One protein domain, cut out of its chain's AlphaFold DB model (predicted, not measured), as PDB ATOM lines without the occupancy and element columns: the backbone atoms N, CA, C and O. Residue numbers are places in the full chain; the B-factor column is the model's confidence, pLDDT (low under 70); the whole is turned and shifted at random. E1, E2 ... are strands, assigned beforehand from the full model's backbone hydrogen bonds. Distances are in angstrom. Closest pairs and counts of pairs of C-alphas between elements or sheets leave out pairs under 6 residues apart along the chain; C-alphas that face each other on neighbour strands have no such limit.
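AT A GLANCE: This is residues 8 to 131 of the 138 residues of an uncharacterized protein of Claviceps purpurea (strain 20.1) (UniProt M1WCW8). One strongly twisted antiparallel sheet of eight strands curls round like part of a barrel, from edge strand E6 to edge strand E7. The ring is not closed by strand pairing: E6 and E7 are apart, although the chain runs on from one into the other across a break of 2 residues. The sheet's order is E6 E5 E4 E1 E2 E3 E8 E7, and two long stretches without named elements, residues 8 to 25 and 118 to 131, each add a short pairing to it. The printed part has 124 residues with eight named strands, E1 to E8 along the chain, and no named helix; it is all strand by its named elements, which hold under half of the residues, 60. It is compact, with a radius of gyration of the C-alphas of 15.7 A and spans of 44 by 39 by 28 A.

IN THESE COORDINATES: E1 is residues 26 to 32, from C-alpha 26 at (-47.148, 37.090, 7.475). E2 is residues 38 to 45 and E3 residues 52 to 59, 22.0 A long. E4 is the short residues 66 to 69. E5 is residues 75 to 82, 20.6 A, and E6 residues 89 to 96, starting at (-61.855, 54.230, 15.648). E7 is residues 99 to 106. E8 is residues 109 to 117, 20.5 A, ending at (-45.798, 44.437, 25.896).

HOW THE PARTS SIT: E1, E2 and E3 form a meander, each strand the antiparallel neighbour of the one before, and E4, E5 and E6 form another. E1 to E4 form a Greek key, a meander of three whose first strand is the antiparallel neighbour of the fourth. In the hairpin E1 and E2, N 30 and O 40 are 2.8 A apart; in the hairpin E2 and E3, N 43 and O 56 are 2.8 A apart. E1 pairs with E4 over residues 26 to 27, N 26 to O 67 at 2.8 A. The hairpins E4 and E5 and E5 and E6 follow, with N 68 to O 76 and N 91 to O 80 each at 2.8 A. E6 bends by 82 degrees at residue 92. On the other side of E3 from E2, N 53 and O 116 of E8 are 2.8 A apart. In the hairpin E7 and E8, N 100 and O 115 are 2.9 A apart; E7 bends by 69 degrees at residue 103 and E8 by 72 degrees at residue 112. Residues 129 to 130 pair antiparallel with residues 100 to 101 of E7, and residues 8 to 9 with residues 27 to 28 of E1.

THE WHOLE: The two C-alphas farthest apart, of Glu 35 and Thr 86, are 51.9 A apart. The printed part has no cut, and no link between named strands is long. The mean pLDDT of the printed part is 85.9; residues 8 to 23 are under 70.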
ATOM      1  N   LEU A   8     -40.351  33.432   7.205       66.00
ATOM      2  CA  LEU A   8     -41.645  34.028   6.898       66.00
ATOM      3  C   LEU A   8     -42.228  33.211   5.760       66.00
ATOM      4  O   LEU A   8     -41.738  33.300   4.635       66.00
ATOM      5  N   ASN A   9     -43.218  32.375   6.055       53.56
ATOM      6  CA  ASN A   9     -43.932  31.686   4.992       53.56
ATOM      7  C   ASN A   9     -45.005  32.632   4.441       53.56
ATOM      8  O   ASN A   9     -45.868  33.091   5.192       53.56
ATOM      9  N   SER A  10     -44.928  32.957   3.149       44.62
ATOM     10  CA  SER A  10     -45.965  33.728   2.469       44.62
ATOM     11  C   SER A  10     -47.199  32.842   2.327       44.62
ATOM     12  O   SER A  10     -47.254  31.964   1.466       44.62
ATOM     13  N   THR A  11     -48.199  33.041   3.172       45.72
ATOM     14  CA  THR A  11     -49.535  32.511   2.909       45.72
ATOM     15  C   THR A  11     -50.027  33.115   1.592       45.72
ATOM     16  O   THR A  11     -50.118  34.335   1.471       45.72
ATOM     17  N   GLN A  12     -50.330  32.267   0.603       40.88
ATOM     18  CA  GLN A  12     -50.906  32.673  -0.690       40.88
ATOM     19  C   GLN A  12     -52.288  33.350  -0.545       40.88
ATOM     20  O   GLN A  12     -52.783  33.913  -1.512       40.88
ATOM     21  N   ASP A  13     -52.855  33.354   0.670       40.00
ATOM     22  CA  ASP A  13     -54.177  33.888   1.019       40.00
ATOM     23  C   ASP A  13     -54.162  35.053   2.035       40.00
ATOM     24  O   ASP A  13     -55.180  35.338   2.669       40.00
ATOM     25  N   VAL A  14     -53.049  35.779   2.220       45.69
ATOM     26  CA  VAL A  14     -53.171  37.096   2.882       45.69
ATOM     27  C   VAL A  14     -53.648  38.072   1.823       45.69
ATOM     28  O   VAL A  14     -52.913  38.375   0.888       45.69
ATOM     29  N   GLN A  15     -54.868  38.589   1.978       41.94
ATOM     30  CA  GLN A  15     -55.248  39.896   1.434       41.94
ATOM     31  C   GLN A  15     -54.019  40.806   1.520       41.94
ATOM     32  O   GLN A  15     -53.609  41.057   2.648       41.94
ATOM     33  N   ASN A  16     -53.410  41.197   0.388       44.22
ATOM     34  CA  ASN A  16     -52.165  41.977   0.241       44.22
ATOM     35  C   ASN A  16     -52.101  43.207   1.170       44.22
ATOM     36  O   ASN A  16     -52.184  44.355   0.739       44.22
ATOM     37  N   THR A  17     -51.959  42.992   2.471       52.91
ATOM     38  CA  THR A  17     -51.931  44.037   3.479       52.91
ATOM     39  C   THR A  17     -50.469  44.333   3.672       52.91
ATOM     40  O   THR A  17     -49.768  43.732   4.485       52.91
ATOM     41  N   GLN A  18     -49.993  45.237   2.820       56.38
ATOM     42  CA  GLN A  18     -48.727  45.906   3.034       56.38
ATOM     43  C   GLN A  18     -48.732  46.444   4.464       56.38
ATOM     44  O   GLN A  18     -49.682  47.102   4.903       56.38
ATOM     45  N   ALA A  19     -47.675  46.142   5.206       60.38
ATOM     46  CA  ALA A  19     -47.414  46.826   6.445       60.38
ATOM     47  C   ALA A  19     -47.352  48.340   6.151       60.38
ATOM     48  O   ALA A  19     -46.900  48.734   5.073       60.38
ATOM     49  N   PRO A  20     -47.741  49.203   7.102       58.28
ATOM     50  CA  PRO A  20     -47.809  50.661   6.918       58.28
ATOM     51  C   PRO A  20     -46.487  51.322   6.489       58.28
ATOM     52  O   PRO A  20     -46.465  52.497   6.145       58.28
ATOM     53  N   ALA A  21     -45.394  50.557   6.515       60.03
ATOM     54  CA  ALA A  21     -44.047  50.926   6.116       60.03
ATOM     55  C   ALA A  21     -43.470  49.957   5.058       60.03
ATOM     56  O   ALA A  21     -42.311  49.580   5.136       60.03
ATOM     57  N   GLY A  22     -44.267  49.481   4.098       58.34
ATOM     58  CA  GLY A  22     -43.758  48.820   2.883       58.34
ATOM     59  C   GLY A  22     -43.314  47.354   3.004       58.34
ATOM     60  O   GLY A  22     -42.870  46.785   2.010       58.34
ATOM     61  N   GLY A  23     -43.456  46.715   4.169       67.06
ATOM     62  CA  GLY A  23     -43.215  45.275   4.331       67.06
ATOM     63  C   GLY A  23     -44.436  44.396   4.072       67.06
ATOM     64  O   GLY A  23     -45.562  44.876   4.004       67.06
ATOM     65  N   VAL A  24     -44.229  43.083   3.975       75.50
ATOM     66  CA  VAL A  24     -45.320  42.097   3.894       75.50
ATOM     67  C   VAL A  24     -45.605  41.555   5.290       75.50
ATOM     68  O   VAL A  24     -44.679  41.189   6.018       75.50
ATOM     69  N   ILE A  25     -46.882  41.518   5.666       84.62
ATOM     70  CA  ILE A  25     -47.339  40.870   6.894       84.62
ATOM     71  C   ILE A  25     -47.477  39.367   6.631       84.62
ATOM     72  O   ILE A  25     -47.994  38.955   5.594       84.62
ATOM     73  N   GLY A  26     -47.038  38.539   7.571       87.06
ATOM     74  CA  GLY A  26     -47.148  37.090   7.475       87.06
ATOM     75  C   GLY A  26     -46.949  36.392   8.812       87.06
ATOM     76  O   GLY A  26     -46.929  37.015   9.875       87.06
ATOM     77  N   ILE A  27     -46.806  35.071   8.745       89.44
ATOM     78  CA  ILE A  27     -46.572  34.213   9.906       89.44
ATOM     79  C   ILE A  27     -45.093  33.844  10.008       89.44
ATOM     80  O   ILE A  27     -44.456  33.481   9.016       89.44
ATOM     81  N   LEU A  28     -44.547  33.906  11.223       90.12
ATOM     82  CA  LEU A  28     -43.246  33.313  11.518       90.12
ATOM     83  C   LEU A  28     -43.422  31.824  11.756       90.12
ATOM     84  O   LEU A  28     -44.149  31.429  12.670       90.12
ATOM     85  N   THR A  29     -42.727  31.017  10.963       88.69
ATOM     86  CA  THR A  29     -42.728  29.566  11.087       88.69
ATOM     87  C   THR A  29     -41.360  29.034  11.491       88.69
ATOM     88  O   THR A  29     -40.301  29.556  11.121       88.69
ATOM     89  N   TRP A  30     -41.408  27.966  12.275       88.31
ATOM     90  CA  TRP A  30     -40.270  27.187  12.718       88.31
ATOM     91  C   TRP A  30     -40.622  25.707  12.650       88.31
ATOM     92  O   TRP A  30     -41.613  25.278  13.242       88.31
ATOM     93  N   ASP A  31     -39.787  24.920  11.981       88.38
ATOM     94  CA  ASP A  31     -39.927  23.469  11.995       88.38
ATOM     95  C   ASP A  31     -39.225  22.914  13.232       88.38
ATOM     96  O   ASP A  31     -38.001  23.022  13.379       88.38
ATOM     97  N   MET A  32     -40.002  22.324  14.143       84.88
ATOM     98  CA  MET A  32     -39.432  21.647  15.302       84.88
ATOM     99  C   MET A  32     -38.537  20.496  14.847       84.88
ATOM    100  O   MET A  32     -38.826  19.807  13.869       84.88
ATOM    101  N   ASN A  33     -37.443  20.286  15.578       87.12
ATOM    102  CA  ASN A  33     -36.436  19.283  15.245       87.12
ATOM    103  C   ASN A  33     -36.878  17.879  15.698       87.12
ATOM    104  O   ASN A  33     -36.273  17.284  16.588       87.12
ATOM    105  N   THR A  34     -37.976  17.403  15.117       87.19
ATOM    106  CA  THR A  34     -38.566  16.067  15.279       87.19
ATOM    107  C   THR A  34     -38.515  15.315  13.947       87.19
ATOM    108  O   THR A  34     -38.262  15.924  12.909       87.19
ATOM    109  N   GLU A  35     -38.780  14.008  13.966       90.19
ATOM    110  CA  GLU A  35     -38.911  13.187  12.756       90.19
ATOM    111  C   GLU A  35     -40.308  12.531  12.733       90.19
ATOM    112  O   GLU A  35     -40.573  11.672  13.580       90.19
ATOM    113  N   PRO A  36     -41.225  12.939  11.831       89.00
ATOM    114  CA  PRO A  36     -41.080  14.025  10.857       89.00
ATOM    115  C   PRO A  36     -41.044  15.419  11.525       89.00
ATOM    116  O   PRO A  36     -41.526  15.577  12.655       89.00
ATOM    117  N   PRO A  37     -40.502  16.454  10.853       88.81
ATOM    118  CA  PRO A  37     -40.547  17.824  11.357       88.81
ATOM    119  C   PRO A  37     -41.986  18.306  11.537       88.81
ATOM    120  O   PRO A  37     -42.836  18.080  10.675       88.81
ATOM    121  N   ILE A  38     -42.255  18.997  12.645       88.25
ATOM    122  CA  ILE A  38     -43.579  19.564  12.929       88.25
ATOM    123  C   ILE A  38     -43.538  21.080  12.690       88.25
ATOM    124  O   ILE A  38     -42.879  21.794  13.461       88.25
ATOM    125  N   PRO A  39     -44.263  21.597  11.677       88.12
ATOM    126  CA  PRO A  39     -44.383  23.028  11.446       88.12
ATOM    127  C   PRO A  39     -45.068  23.702  12.632       88.12
ATOM    128  O   PRO A  39     -46.178  23.335  13.027       88.12
ATOM    129  N   SER A  40     -44.405  24.701  13.195       91.00
ATOM    130  CA  SER A  40     -44.916  25.499  14.303       91.00
ATOM    131  C   SER A  40     -44.916  26.969  13.930       91.00
ATOM    132  O   SER A  40     -44.033  27.433  13.208       91.00
ATOM    133  N   SER A  41     -45.896  27.715  14.425       93.19
ATOM    134  CA  SER A  41     -45.996  29.156  14.211       93.19
ATOM    135  C   SER A  41     -45.895  29.920  15.523       93.19
ATOM    136  O   SER A  41     -46.256  29.406  16.584       93.19
ATOM    137  N   MET A  42     -45.376  31.146  15.453       94.38
ATOM    138  CA  MET A  42     -45.320  32.034  16.610       94.38
ATOM    139  C   MET A  42     -46.728  32.525  16.969       94.38
ATOM    140  O   MET A  42     -47.423  33.086  16.127       94.38
ATOM    141  N   SER A  43     -47.107  32.399  18.234       95.19
ATOM    142  CA  SER A  43     -48.296  33.000  18.842       95.19
ATOM    143  C   SER A  43     -47.899  33.806  20.080       95.19
ATOM    144  O   SER A  43     -46.807  33.618  20.617       95.19
ATOM    145  N   LEU A  44     -48.757  34.719  20.538       95.31
ATOM    146  CA  LEU A  44     -48.551  35.439  21.797       95.31
ATOM    147  C   LEU A  44     -49.359  34.776  22.916       95.31
ATOM    148  O   LEU A  44     -50.587  34.812  22.914       95.31
ATOM    149  N   SER A  45     -48.666  34.201  23.895       94.12
ATOM    150  CA  SER A  45     -49.268  33.689  25.122       94.12
ATOM    151  C   SER A  45     -49.470  34.827  26.117       94.12
ATOM    152  O   SER A  45     -48.515  35.496  26.518       94.12
ATOM    153  N   ILE A  46     -50.725  35.062  26.493       94.50
ATOM    154  CA  ILE A  46     -51.150  36.163  27.360       94.50
ATOM    155  C   ILE A  46     -51.464  35.617  28.754       94.50
ATOM    156  O   ILE A  46     -52.126  34.590  28.890       94.50
ATOM    157  N   ASN A  47     -51.038  36.339  29.790       90.94
ATOM    158  CA  ASN A  47     -51.440  36.092  31.171       90.94
ATOM    159  C   ASN A  47     -52.299  37.271  31.666       90.94
ATOM    160  O   ASN A  47     -51.790  38.389  31.672       90.94
ATOM    161  N   PRO A  48     -53.548  37.062  32.126       93.56
ATOM    162  CA  PRO A  48     -54.411  38.149  32.603       93.56
ATOM    163  C   PRO A  48     -53.838  38.992  33.755       93.56
ATOM    164  O   PRO A  48     -54.288  40.112  33.971       93.56
ATOM    165  N   ALA A  49     -52.855  38.473  34.497       92.88
ATOM    166  CA  ALA A  49     -52.190  39.169  35.599       92.88
ATOM    167  C   ALA A  49     -50.978  40.024  35.165       92.88
ATOM    168  O   ALA A  49     -50.306  40.596  36.023       92.88
ATOM    169  N   SER A  50     -50.658  40.079  33.867       93.75
ATOM    170  CA  SER A  50     -49.496  40.794  33.331       93.75
ATOM    171  C   SER A  50     -49.815  41.466  31.997       93.75
ATOM    172  O   SER A  50     -50.513  40.908  31.153       93.75
ATOM    173  N   ASN A  51     -49.225  42.634  31.744       96.31
ATOM    174  CA  ASN A  51     -49.246  43.261  30.417       96.31
ATOM    175  C   ASN A  51     -48.087  42.802  29.511       96.31
ATOM    176  O   ASN A  51     -47.809  43.440  28.500       96.31
ATOM    177  N   VAL A  52     -47.397  41.714  29.858       96.12
ATOM    178  CA  VAL A  52     -46.317  41.126  29.058       96.12
ATOM    179  C   VAL A  52     -46.764  39.770  28.519       96.12
ATOM    180  O   VAL A  52     -47.082  38.866  29.290       96.12
ATOM    181  N   ALA A  53     -46.758  39.631  27.196       96.06
ATOM    182  CA  ALA A  53     -47.070  38.406  26.476       96.06
ATOM    183  C   ALA A  53     -45.799  37.716  25.962       96.06
ATOM    184  O   ALA A  53     -44.818  38.370  25.593       96.06
ATOM    185  N   LEU A  54     -45.830  36.385  25.916       94.56
ATOM    186  CA  LEU A  54     -44.698  35.565  25.496       94.56
ATOM    187  C   LEU A  54     -44.889  35.069  24.059       94.56
ATOM    188  O   LEU A  54     -45.886  34.400  23.795       94.56
ATOM    189  N   PRO A  55     -43.954  35.340  23.136       94.62
ATOM    190  CA  PRO A  55     -43.941  34.711  21.828       94.62
ATOM    191  C   PRO A  55     -43.554  33.235  21.979       94.62
ATOM    192  O   PRO A  55     -42.419  32.912  22.323       94.62
ATOM    193  N   LEU A  56     -44.502  32.337  21.728       92.31
ATOM    194  CA  LEU A  56     -44.303  30.890  21.786       92.31
ATOM    195  C   LEU A  56     -44.550  30.278  20.412       92.31
ATOM    196  O   LEU A  56     -45.502  30.644  19.727       92.31
ATOM    197  N   PHE A  57     -43.718  29.311  20.029       91.62
ATOM    198  CA  PHE A  57     -43.969  28.497  18.846       91.62
ATOM    199  C   PHE A  57     -44.816  27.290  19.228       91.62
ATOM    200  O   PHE A  57     -44.413  26.485  20.067       91.62
ATOM    201  N   THR A  58     -45.984  27.170  18.607       90.62
ATOM    202  CA  THR A  58     -46.909  26.050  18.812       90.62
ATOM    203  C   THR A  58     -47.194  25.350  17.486       90.62
ATOM    204  O   THR A  58     -47.244  26.036  16.460       90.62
ATOM    205  N   PRO A  59     -47.404  24.020  17.476       91.00
ATOM    206  CA  PRO A  59     -47.738  23.287  16.259       91.00
ATOM    207  C   PRO A  59     -48.944  23.870  15.516       91.00
ATOM    208  O   PRO A  59     -49.967  24.193  16.123       91.00
ATOM    209  N   GLY A  60     -48.837  23.956  14.190       87.94
ATOM    210  CA  GLY A  60     -49.890  24.495  13.328       87.94
ATOM    211  C   GLY A  60     -49.903  26.023  13.241       87.94
ATOM    212  O   GLY A  60     -48.963  26.693  13.663       87.94
ATOM    213  N   ILE A  61     -50.964  26.573  12.635       87.62
ATOM    214  CA  ILE A  61     -51.075  28.003  12.270       87.62
ATOM    215  C   ILE A  61     -52.323  28.709  12.820       87.62
ATOM    216  O   ILE A  61     -52.485  29.905  12.609       87.62
ATOM    217  N   MET A  62     -53.224  27.995  13.503       87.06
ATOM    218  CA  MET A  62     -54.544  28.547  13.851       87.06
ATOM    219  C   MET A  62     -54.481  29.734  14.819       87.06
ATOM    220  O   MET A  62     -55.356  30.590  14.800       87.06
ATOM    221  N   THR A  63     -53.459  29.777  15.673       88.88
ATOM    222  CA  THR A  63     -53.245  30.834  16.673       88.88
ATOM    223  C   THR A  63     -52.078  31.750  16.301       88.88
ATOM    224  O   THR A  63     -51.577  32.488  17.152       88.88
ATOM    225  N   ALA A  64     -51.613  31.690  15.049       92.19
ATOM    226  CA  ALA A  64     -50.431  32.410  14.613       92.19
ATOM    227  C   ALA A  64     -50.629  33.926  14.736       92.19
ATOM    228  O   ALA A  64     -51.584  34.502  14.212       92.19
ATOM    229  N   GLN A  65     -49.680  34.584  15.391       93.81
ATOM    230  CA  GLN A  65     -49.598  36.031  15.416       93.81
ATOM    231  C   GLN A  65     -48.983  36.515  14.103       93.81
ATOM    232  O   GLN A  65     -47.853  36.166  13.759       93.81
ATOM    233  N   LEU A  66     -49.715  37.381  13.405       91.31
ATOM    234  CA  LEU A  66     -49.201  38.073  12.233       91.31
ATOM    235  C   LEU A  66     -48.139  39.098  12.638       91.31
ATOM    236  O   LEU A  66     -48.363  39.928  13.525       91.31
ATOM    237  N   VAL A  67     -46.999  39.055  11.958       91.94
ATOM    238  CA  VAL A  67     -45.913  40.030  12.084       91.94
ATOM    239  C   VAL A  67     -45.509  40.527  10.702       91.94
ATOM    240  O   VAL A  67     -45.725  39.855   9.698       91.94
ATOM    241  N   GLY A  68     -44.908  41.705  10.639       89.56
ATOM    242  CA  GLY A  68     -44.285  42.239   9.434       89.56
ATOM    243  C   GLY A  68     -42.881  42.741   9.731       89.56
ATOM    244  O   GLY A  68     -42.422  42.692  10.872       89.56
ATOM    245  N   PHE A  69     -42.221  43.258   8.702       88.88
ATOM    246  CA  PHE A  69     -40.957  43.978   8.830       88.88
ATOM    247  C   PHE A  69     -41.123  45.375   8.242       88.88
ATOM    248  O   PHE A  69     -41.777  45.516   7.214       88.88
ATOM    249  N   ASP A  70     -40.608  46.404   8.904       87.69
ATOM    250  CA  ASP A  70     -40.569  47.751   8.325       87.69
ATOM    251  C   ASP A  70     -39.439  47.887   7.283       87.69
ATOM    252  O   ASP A  70     -38.714  46.928   7.003       87.69
ATOM    253  N   LEU A  71     -39.301  49.076   6.682       87.50
ATOM    254  CA  LEU A  71     -38.257  49.370   5.685       87.50
ATOM    255  C   LEU A  71     -36.830  49.172   6.217       87.50
ATOM    256  O   LEU A  71     -35.913  48.974   5.425       87.50
ATOM    257  N   ASP A  72     -36.649  49.207   7.537       89.25
ATOM    258  CA  ASP A  72     -35.361  49.044   8.210       89.25
ATOM    259  C   ASP A  72     -35.123  47.595   8.676       89.25
ATOM    260  O   ASP A  72     -34.192  47.334   9.447       89.25
ATOM    261  N   ASP A  73     -35.945  46.648   8.205       88.50
ATOM    262  CA  ASP A  73     -35.943  45.233   8.584       88.50
ATOM    263  C   ASP A  73     -36.256  44.977  10.070       88.50
ATOM    264  O   ASP A  73     -35.904  43.921  10.611       88.50
ATOM    265  N   ASN A  74     -36.946  45.891  10.758       91.88
ATOM    266  CA  ASN A  74     -37.376  45.668  12.136       91.88
ATOM    267  C   ASN A  74     -38.730  44.963  12.178       91.88
ATOM    268  O   ASN A  74     -39.677  45.346  11.494       91.88
ATOM    269  N   MET A  75     -38.842  43.949  13.030       92.06
ATOM    270  CA  MET A  75     -40.069  43.193  13.230       92.06
ATOM    271  C   MET A  75     -41.128  44.046  13.924       92.06
ATOM    272  O   MET A  75     -40.899  44.598  15.004       92.06
ATOM    273  N   ILE A  76     -42.320  44.075  13.343       93.44
ATOM    274  CA  ILE A  76     -43.462  44.859  13.809       93.44
ATOM    275  C   ILE A  76     -44.724  44.004  13.879       93.44
ATOM    276  O   ILE A  76     -44.869  43.018  13.159       93.44
ATOM    277  N   ILE A  77     -45.672  44.421  14.716       92.81
ATOM    278  CA  ILE A  77     -47.061  43.954  14.648       92.81
ATOM    279  C   ILE A  77     -47.904  45.115  14.136       92.81
ATOM    280  O   ILE A  77     -47.751  46.243  14.597       92.81
ATOM    281  N   VAL A  78     -48.779  44.860  13.169       89.62
ATOM    282  CA  VAL A  78     -49.661  45.893  12.621       89.62
ATOM    283  C   VAL A  78     -51.002  45.825  13.333       89.62
ATOM    284  O   VAL A  78     -51.589  44.754  13.461       89.62
ATOM    285  N   SER A  79     -51.488  46.973  13.792       88.44
ATOM    286  CA  SER A  79     -52.835  47.108  14.340       88.44
ATOM    287  C   SER A  79     -53.632  48.116  13.523       88.44
ATOM    288  O   SER A  79     -53.074  49.030  12.919       88.44
ATOM    289  N   PHE A  80     -54.949  47.941  13.509       87.50
ATOM    290  CA  PHE A  80     -55.906  48.839  12.860       87.50
ATOM    291  C   PHE A  80     -56.850  49.488  13.876       87.50
ATOM    292  O   PHE A  80     -57.568  50.427  13.545       87.50
ATOM    293  N   LEU A  81     -56.831  49.022  15.126       89.19
ATOM    294  CA  LEU A  81     -57.715  49.497  16.181       89.19
ATOM    295  C   LEU A  81     -57.081  50.681  16.920       89.19
ATOM    296  O   LEU A  81     -55.914  50.629  17.325       89.19
ATOM    297  N   ASN A  82     -57.865  51.740  17.111       88.81
ATOM    298  CA  ASN A  82     -57.599  52.820  18.049       88.81
ATOM    299  C   ASN A  82     -58.722  52.885  19.091       88.81
ATOM    300  O   ASN A  82     -59.767  53.494  18.877       88.81
ATOM    301  N   ASP A  83     -58.468  52.266  20.234       89.56
ATOM    302  CA  ASP A  83     -59.341  52.193  21.405       89.56
ATOM    303  C   ASP A  83     -59.091  53.318  22.426       89.56
ATOM    304  O   ASP A  83     -59.707  53.345  23.484       89.56
ATOM    305  N   THR A  84     -58.221  54.285  22.110       89.56
ATOM    306  CA  THR A  84     -57.934  55.433  23.000       89.56
ATOM    307  C   THR A  84     -58.843  56.640  22.791       89.56
ATOM    308  O   THR A  84     -58.618  57.697  23.372       89.56
ATOM    309  N   VAL A  85     -59.855  56.492  21.940       91.81
ATOM    310  CA  VAL A  85     -60.859  57.510  21.616       91.81
ATOM    311  C   VAL A  85     -62.256  56.901  21.716       91.81
ATOM    312  O   VAL A  85     -62.408  55.680  21.654       91.81
ATOM    313  N   THR A  86     -63.278  57.742  21.882       92.81
ATOM    314  CA  THR A  86     -64.681  57.310  21.965       92.81
ATOM    315  C   THR A  86     -65.520  58.022  20.895       92.81
ATOM    316  O   THR A  86     -65.540  59.254  20.894       92.81
ATOM    317  N   PRO A  87     -66.225  57.291  20.006       89.31
ATOM    318  CA  PRO A  87     -66.199  55.831  19.849       89.31
ATOM    319  C   PRO A  87     -64.821  55.335  19.383       89.31
ATOM    320  O   PRO A  87     -64.029  56.116  18.851       89.31
ATOM    321  N   SER A  88     -64.525  54.049  19.596       87.50
ATOM    322  CA  SER A  88     -63.287  53.461  19.084       87.50
ATOM    323  C   SER A  88     -63.232  53.620  17.566       87.50
ATOM    324  O   SER A  88     -64.235  53.486  16.864       87.50
ATOM    325  N   ALA A  89     -62.050  53.948  17.059       86.44
ATOM    326  CA  ALA A  89     -61.855  54.230  15.648       86.44
ATOM    327  C   ALA A  89     -60.997  53.142  15.009       86.44
ATOM    328  O   ALA A  89     -59.949  52.767  15.540       86.44
ATOM    329  N   THR A  90     -61.395  52.681  13.828       84.69
ATOM    330  CA  THR A  90     -60.462  52.001  12.929       84.69
ATOM    331  C   THR A  90     -59.593  53.069  12.278       84.69
ATOM    332  O   THR A  90     -60.103  54.070  11.776       84.69
ATOM    333  N   ARG A  91     -58.276  52.882  12.289       79.56
ATOM    334  CA  ARG A  91     -57.326  53.756  11.594       79.56
ATOM    335  C   ARG A  91     -56.597  52.997  10.499       79.56
ATOM    336  O   ARG A  91     -56.601  51.766  10.481       79.56
ATOM    337  N   SER A  92     -55.944  53.743   9.606       81.50
ATOM    338  CA  SER A  92     -54.918  53.169   8.734       81.50
ATOM    339  C   SER A  92     -53.972  52.331   9.589       81.50
ATOM    340  O   SER A  92     -53.637  52.743  10.708       81.50
ATOM    341  N   GLY A  93     -53.581  51.157   9.085       81.81
ATOM    342  CA  GLY A  93     -52.684  50.267   9.812       81.81
ATOM    343  C   GLY A  93     -51.500  51.056  10.365       81.81
ATOM    344  O   GLY A  93     -50.979  51.950   9.697       81.81
ATOM    345  N   TYR A  94     -51.087  50.758  11.588       85.38
ATOM    346  CA  TYR A  94     -49.918  51.379  12.203       85.38
ATOM    347  C   TYR A  94     -49.011  50.305  12.791       85.38
ATOM    348  O   TYR A  94     -49.480  49.288  13.308       85.38
ATOM    349  N   ALA A  95     -47.705  50.534  12.682       90.12
ATOM    350  CA  ALA A  95     -46.695  49.619  13.177       90.12
ATOM    351  C   ALA A  95     -46.535  49.760  14.696       90.12
ATOM    352  O   ALA A  95     -46.357  50.857  15.224       90.12
ATOM    353  N   LEU A  96     -46.576  48.630  15.390       92.81
ATOM    354  CA  LEU A  96     -46.225  48.496  16.794       92.81
ATOM    355  C   LEU A  96     -44.844  47.853  16.897       92.81
ATOM    356  O   LEU A  96     -44.572  46.835  16.262       92.81
ATOM    357  N   GLN A  97     -44.000  48.417  17.756       93.50
ATOM    358  CA  GLN A  97     -42.650  47.928  18.041       93.50
ATOM    359  C   GLN A  97     -42.510  47.607  19.534       93.50
ATOM    360  O   GLN A  97     -41.566  48.041  20.184       93.50
ATOM    361  N   ASN A  98     -43.462  46.891  20.133       96.44
ATOM    362  CA  ASN A  98     -43.497  46.630  21.579       96.44
ATOM    363  C   ASN A  98     -42.651  45.419  22.006       96.44
ATOM    364  O   ASN A  98     -43.022  44.710  22.941       96.44
ATOM    365  N   TRP A  99     -41.510  45.205  21.349       97.44
ATOM    366  CA  TRP A  99     -40.569  44.141  21.691       97.44
ATOM    367  C   TRP A  99     -39.671  44.535  22.867       97.44
ATOM    368  O   TRP A  99     -39.147  45.650  22.937       97.44
ATOM    369  N   TYR A 100     -39.498  43.595  23.790       97.94
ATOM    370  CA  TYR A 100     -38.636  43.713  24.962       97.94
ATOM    371  C   TYR A 100     -37.893  42.395  25.196       97.94
ATOM    372  O   TYR A 100     -38.376  41.329  24.818       97.94
ATOM    373  N   LEU A 101     -36.731  42.463  25.839       97.38
ATOM    374  CA  LEU A 101     -36.116  41.310  26.490       97.38
ATOM    375  C   LEU A 101     -36.468  41.368  27.964       97.38
ATOM    376  O   LEU A 101     -36.156  42.356  28.620       97.38
ATOM    377  N   CYS A 102     -37.105  40.324  28.475       96.50
ATOM    378  CA  CYS A 102     -37.535  40.256  29.865       96.50
ATOM    379  C   CYS A 102     -37.001  38.983  30.510       96.50
ATOM    380  O   CYS A 102     -36.965  37.927  29.871       96.50
ATOM    381  N   THR A 103     -36.649  39.058  31.790       96.00
ATOM    382  CA  THR A 103     -36.473  37.868  32.619       96.00
ATOM    383  C   THR A 103     -37.852  37.371  33.027       96.00
ATOM    384  O   THR A 103     -38.605  38.090  33.681       96.00
ATOM    385  N   ILE A 104     -38.201  36.152  32.629       90.75
ATOM    386  CA  ILE A 104     -39.492  35.538  32.945       90.75
ATOM    387  C   ILE A 104     -39.282  34.242  33.714       90.75
ATOM    388  O   ILE A 104     -38.263  33.578  33.533       90.75
ATOM    389  N   THR A 105     -40.272  33.861  34.516       85.19
ATOM    390  CA  THR A 105     -40.334  32.539  35.138       85.19
ATOM    391  C   THR A 105     -41.493  31.767  34.524       85.19
ATOM    392  O   THR A 105     -42.649  32.160  34.663       85.19
ATOM    393  N   TYR A 106     -41.189  30.669  33.837       77.00
ATOM    394  CA  TYR A 106     -42.182  29.796  33.217       77.00
ATOM    395  C   TYR A 106     -41.941  28.353  33.655       77.00
ATOM    396  O   TYR A 106     -40.854  27.816  33.453       77.00
ATOM    397  N   SER A 107     -42.951  27.725  34.267       78.19
ATOM    398  CA  SER A 107     -42.884  26.341  34.764       78.19
ATOM    399  C   SER A 107     -41.623  26.045  35.600       78.19
ATOM    400  O   SER A 107     -40.939  25.047  35.396       78.19
ATOM    401  N   SER A 108     -41.298  26.942  36.540       83.06
ATOM    402  CA  SER A 108     -40.115  26.886  37.427       83.06
ATOM    403  C   SER A 108     -38.758  27.229  36.797       83.06
ATOM    404  O   SER A 108     -37.759  27.267  37.510       83.06
ATOM    405  N   TYR A 109     -38.699  27.547  35.502       82.31
ATOM    406  CA  TYR A 109     -37.466  27.989  34.847       82.31
ATOM    407  C   TYR A 109     -37.446  29.499  34.689       82.31
ATOM    408  O   TYR A 109     -38.393  30.078  34.157       82.31
ATOM    409  N   THR A 110     -36.345  30.122  35.113       91.00
ATOM    410  CA  THR A 110     -36.107  31.550  34.902       91.00
ATOM    411  C   THR A 110     -35.123  31.746  33.762       91.00
ATOM    412  O   THR A 110     -34.018  31.211  33.794       91.00
ATOM    413  N   TYR A 111     -35.527  32.504  32.751       90.69
ATOM    414  CA  TYR A 111     -34.702  32.776  31.582       90.69
ATOM    415  C   TYR A 111     -35.021  34.152  31.002       90.69
ATOM    416  O   TYR A 111     -36.099  34.707  31.215       90.69
ATOM    417  N   VAL A 112     -34.053  34.718  30.282       94.62
ATOM    418  CA  VAL A 112     -34.256  35.935  29.492       94.62
ATOM    419  C   VAL A 112     -34.810  35.521  28.138       94.62
ATOM    420  O   VAL A 112     -34.219  34.684  27.459       94.62
ATOM    421  N   THR A 113     -35.939  36.098  27.744       94.69
ATOM    422  CA  THR A 113     -36.565  35.815  26.451       94.69
ATOM    423  C   THR A 113     -37.122  37.075  25.810       94.69
ATOM    424  O   THR A 113     -37.342  38.091  26.476       94.69
ATOM    425  N   LEU A 114     -37.367  36.982  24.504       96.00
ATOM    426  CA  LEU A 114     -38.158  37.958  23.775       96.00
ATOM    427  C   LEU A 114     -39.580  37.979  24.337       96.00
ATOM    428  O   LEU A 114     -40.172  36.929  24.570       96.00
ATOM    429  N   ALA A 115     -40.131  39.168  24.525       96.81
ATOM    430  CA  ALA A 115     -41.477  39.379  25.025       96.81
ATOM    431  C   ALA A 115     -42.140  40.564  24.315       96.81
ATOM    432  O   ALA A 115     -41.470  41.461  23.792       96.81
ATOM    433  N   TRP A 116     -43.469  40.571  24.320       97.38
ATOM    434  CA  TRP A 116     -44.287  41.633  23.751       97.38
ATOM    435  C   TRP A 116     -45.077  42.343  24.848       97.38
ATOM    436  O   TRP A 116     -45.810  41.700  25.595       97.38
ATOM    437  N   THR A 117     -44.966  43.667  24.951       97.31
ATOM    438  CA  THR A 117     -45.798  44.437  25.896       97.31
ATOM    439  C   THR A 117     -47.138  44.808  25.262       97.31
ATOM    440  O   THR A 117     -47.194  45.373  24.165       97.31
ATOM    441  N   LEU A 118     -48.221  44.486  25.962       95.25
ATOM    442  CA  LEU A 118     -49.598  44.749  25.566       95.25
ATOM    443  C   LEU A 118     -49.967  46.214  25.819       95.25
ATOM    444  O   LEU A 118     -49.629  46.793  26.851       95.25
ATOM    445  N   GLY A 119     -50.713  46.800  24.882       91.44
ATOM    446  CA  GLY A 119     -51.160  48.189  24.973       91.44
ATOM    447  C   GLY A 119     -50.030  49.209  24.793       91.44
ATOM    448  O   GLY A 119     -49.052  48.968  24.082       91.44
ATOM    449  N   ARG A 120     -50.212  50.393  25.390       88.94
ATOM    450  CA  ARG A 120     -49.279  51.535  25.298       88.94
ATOM    451  C   ARG A 120     -48.420  51.723  26.548       88.94
ATOM    452  O   ARG A 120     -47.486  52.520  26.523       88.94
ATOM    453  N   GLU A 121     -48.745  51.008  27.617       91.31
ATOM    454  CA  GLU A 121     -48.056  51.130  28.894       91.31
ATOM    455  C   GLU A 121     -46.688  50.451  28.876       91.31
ATOM    456  O   GLU A 121     -46.391  49.584  28.049       91.31
ATOM    457  N   LYS A 122     -45.835  50.852  29.820       94.88
ATOM    458  CA  LYS A 122     -44.559  50.174  30.063       94.88
ATOM    459  C   LYS A 122     -44.802  48.756  30.595       94.88
ATOM    460  O   LYS A 122     -45.814  48.522  31.259       94.88
ATOM    461  N   PRO A 123     -43.883  47.808  30.347       96.69
ATOM    462  CA  PRO A 123     -43.995  46.467  30.905       96.69
ATOM    463  C   PRO A 123     -44.064  46.518  32.436       96.69
ATOM    464  O   PRO A 123     -43.259  47.184  33.082       96.69
ATOM    465  N   GLN A 124     -45.010  45.779  33.010       96.06
ATOM    466  CA  GLN A 124     -45.169  45.598  34.454       96.06
ATOM    467  C   GLN A 124     -43.973  44.857  35.061       96.06
ATOM    468  O   GLN A 124     -43.649  45.045  36.231       96.06
ATOM    469  N   ASN A 125     -43.308  44.012  34.270       95.44
ATOM    470  CA  ASN A 125     -42.086  43.340  34.680       95.44
ATOM    471  C   ASN A 125     -40.894  44.321  34.599       95.44
ATOM    472  O   ASN A 125     -40.508  44.714  33.495       95.44
ATOM    473  N   PRO A 126     -40.267  44.682  35.737       96.38
ATOM    474  CA  PRO A 126     -39.217  45.701  35.783       96.38
ATOM    475  C   PRO A 126     -37.897  45.255  35.140       96.38
ATOM    476  O   PRO A 126     -37.024  46.083  34.904       96.38
ATOM    477  N   THR A 127     -37.734  43.962  34.848       97.12
ATOM    478  CA  THR A 127     -36.535  43.434  34.173       97.12
ATOM    479  C   THR A 127     -36.545  43.680  32.665       97.12
ATOM    480  O   THR A 127     -35.536  43.461  31.999       97.12
ATOM    481  N   CYS A 128     -37.683  44.104  32.112       97.56
ATOM    482  CA  CYS A 128     -37.851  44.264  30.682       97.56
ATOM    483  C   CYS A 128     -37.043  45.443  30.130       97.56
ATOM    484  O   CYS A 128     -37.262  46.597  30.499       97.56
ATOM    485  N   VAL A 129     -36.181  45.161  29.156       97.94
ATOM    486  CA  VAL A 129     -35.410  46.164  28.413       97.94
ATOM    487  C   VAL A 129     -35.957  46.273  26.998       97.94
ATOM    488  O   VAL A 129     -36.168  45.263  26.324       97.94
ATOM    489  N   LYS A 130     -36.211  47.506  26.545       97.44
ATOM    490  CA  LYS A 130     -36.705  47.777  25.191       97.44
ATOM    491  C   LYS A 130     -35.680  47.312  24.164       97.44
ATOM    492  O   LYS A 130     -34.509  47.663  24.276       97.44
ATOM    493  N   ILE A 131     -36.130  46.578  23.151       97.12
ATOM    494  CA  ILE A 131     -35.269  46.145  22.050       97.12
ATOM    495  C   ILE A 131     -35.958  46.292  20.700       97.12
ATOM    496  O   ILE A 131     -37.179  46.405  20.603       97.12
TER     497      ILE A 131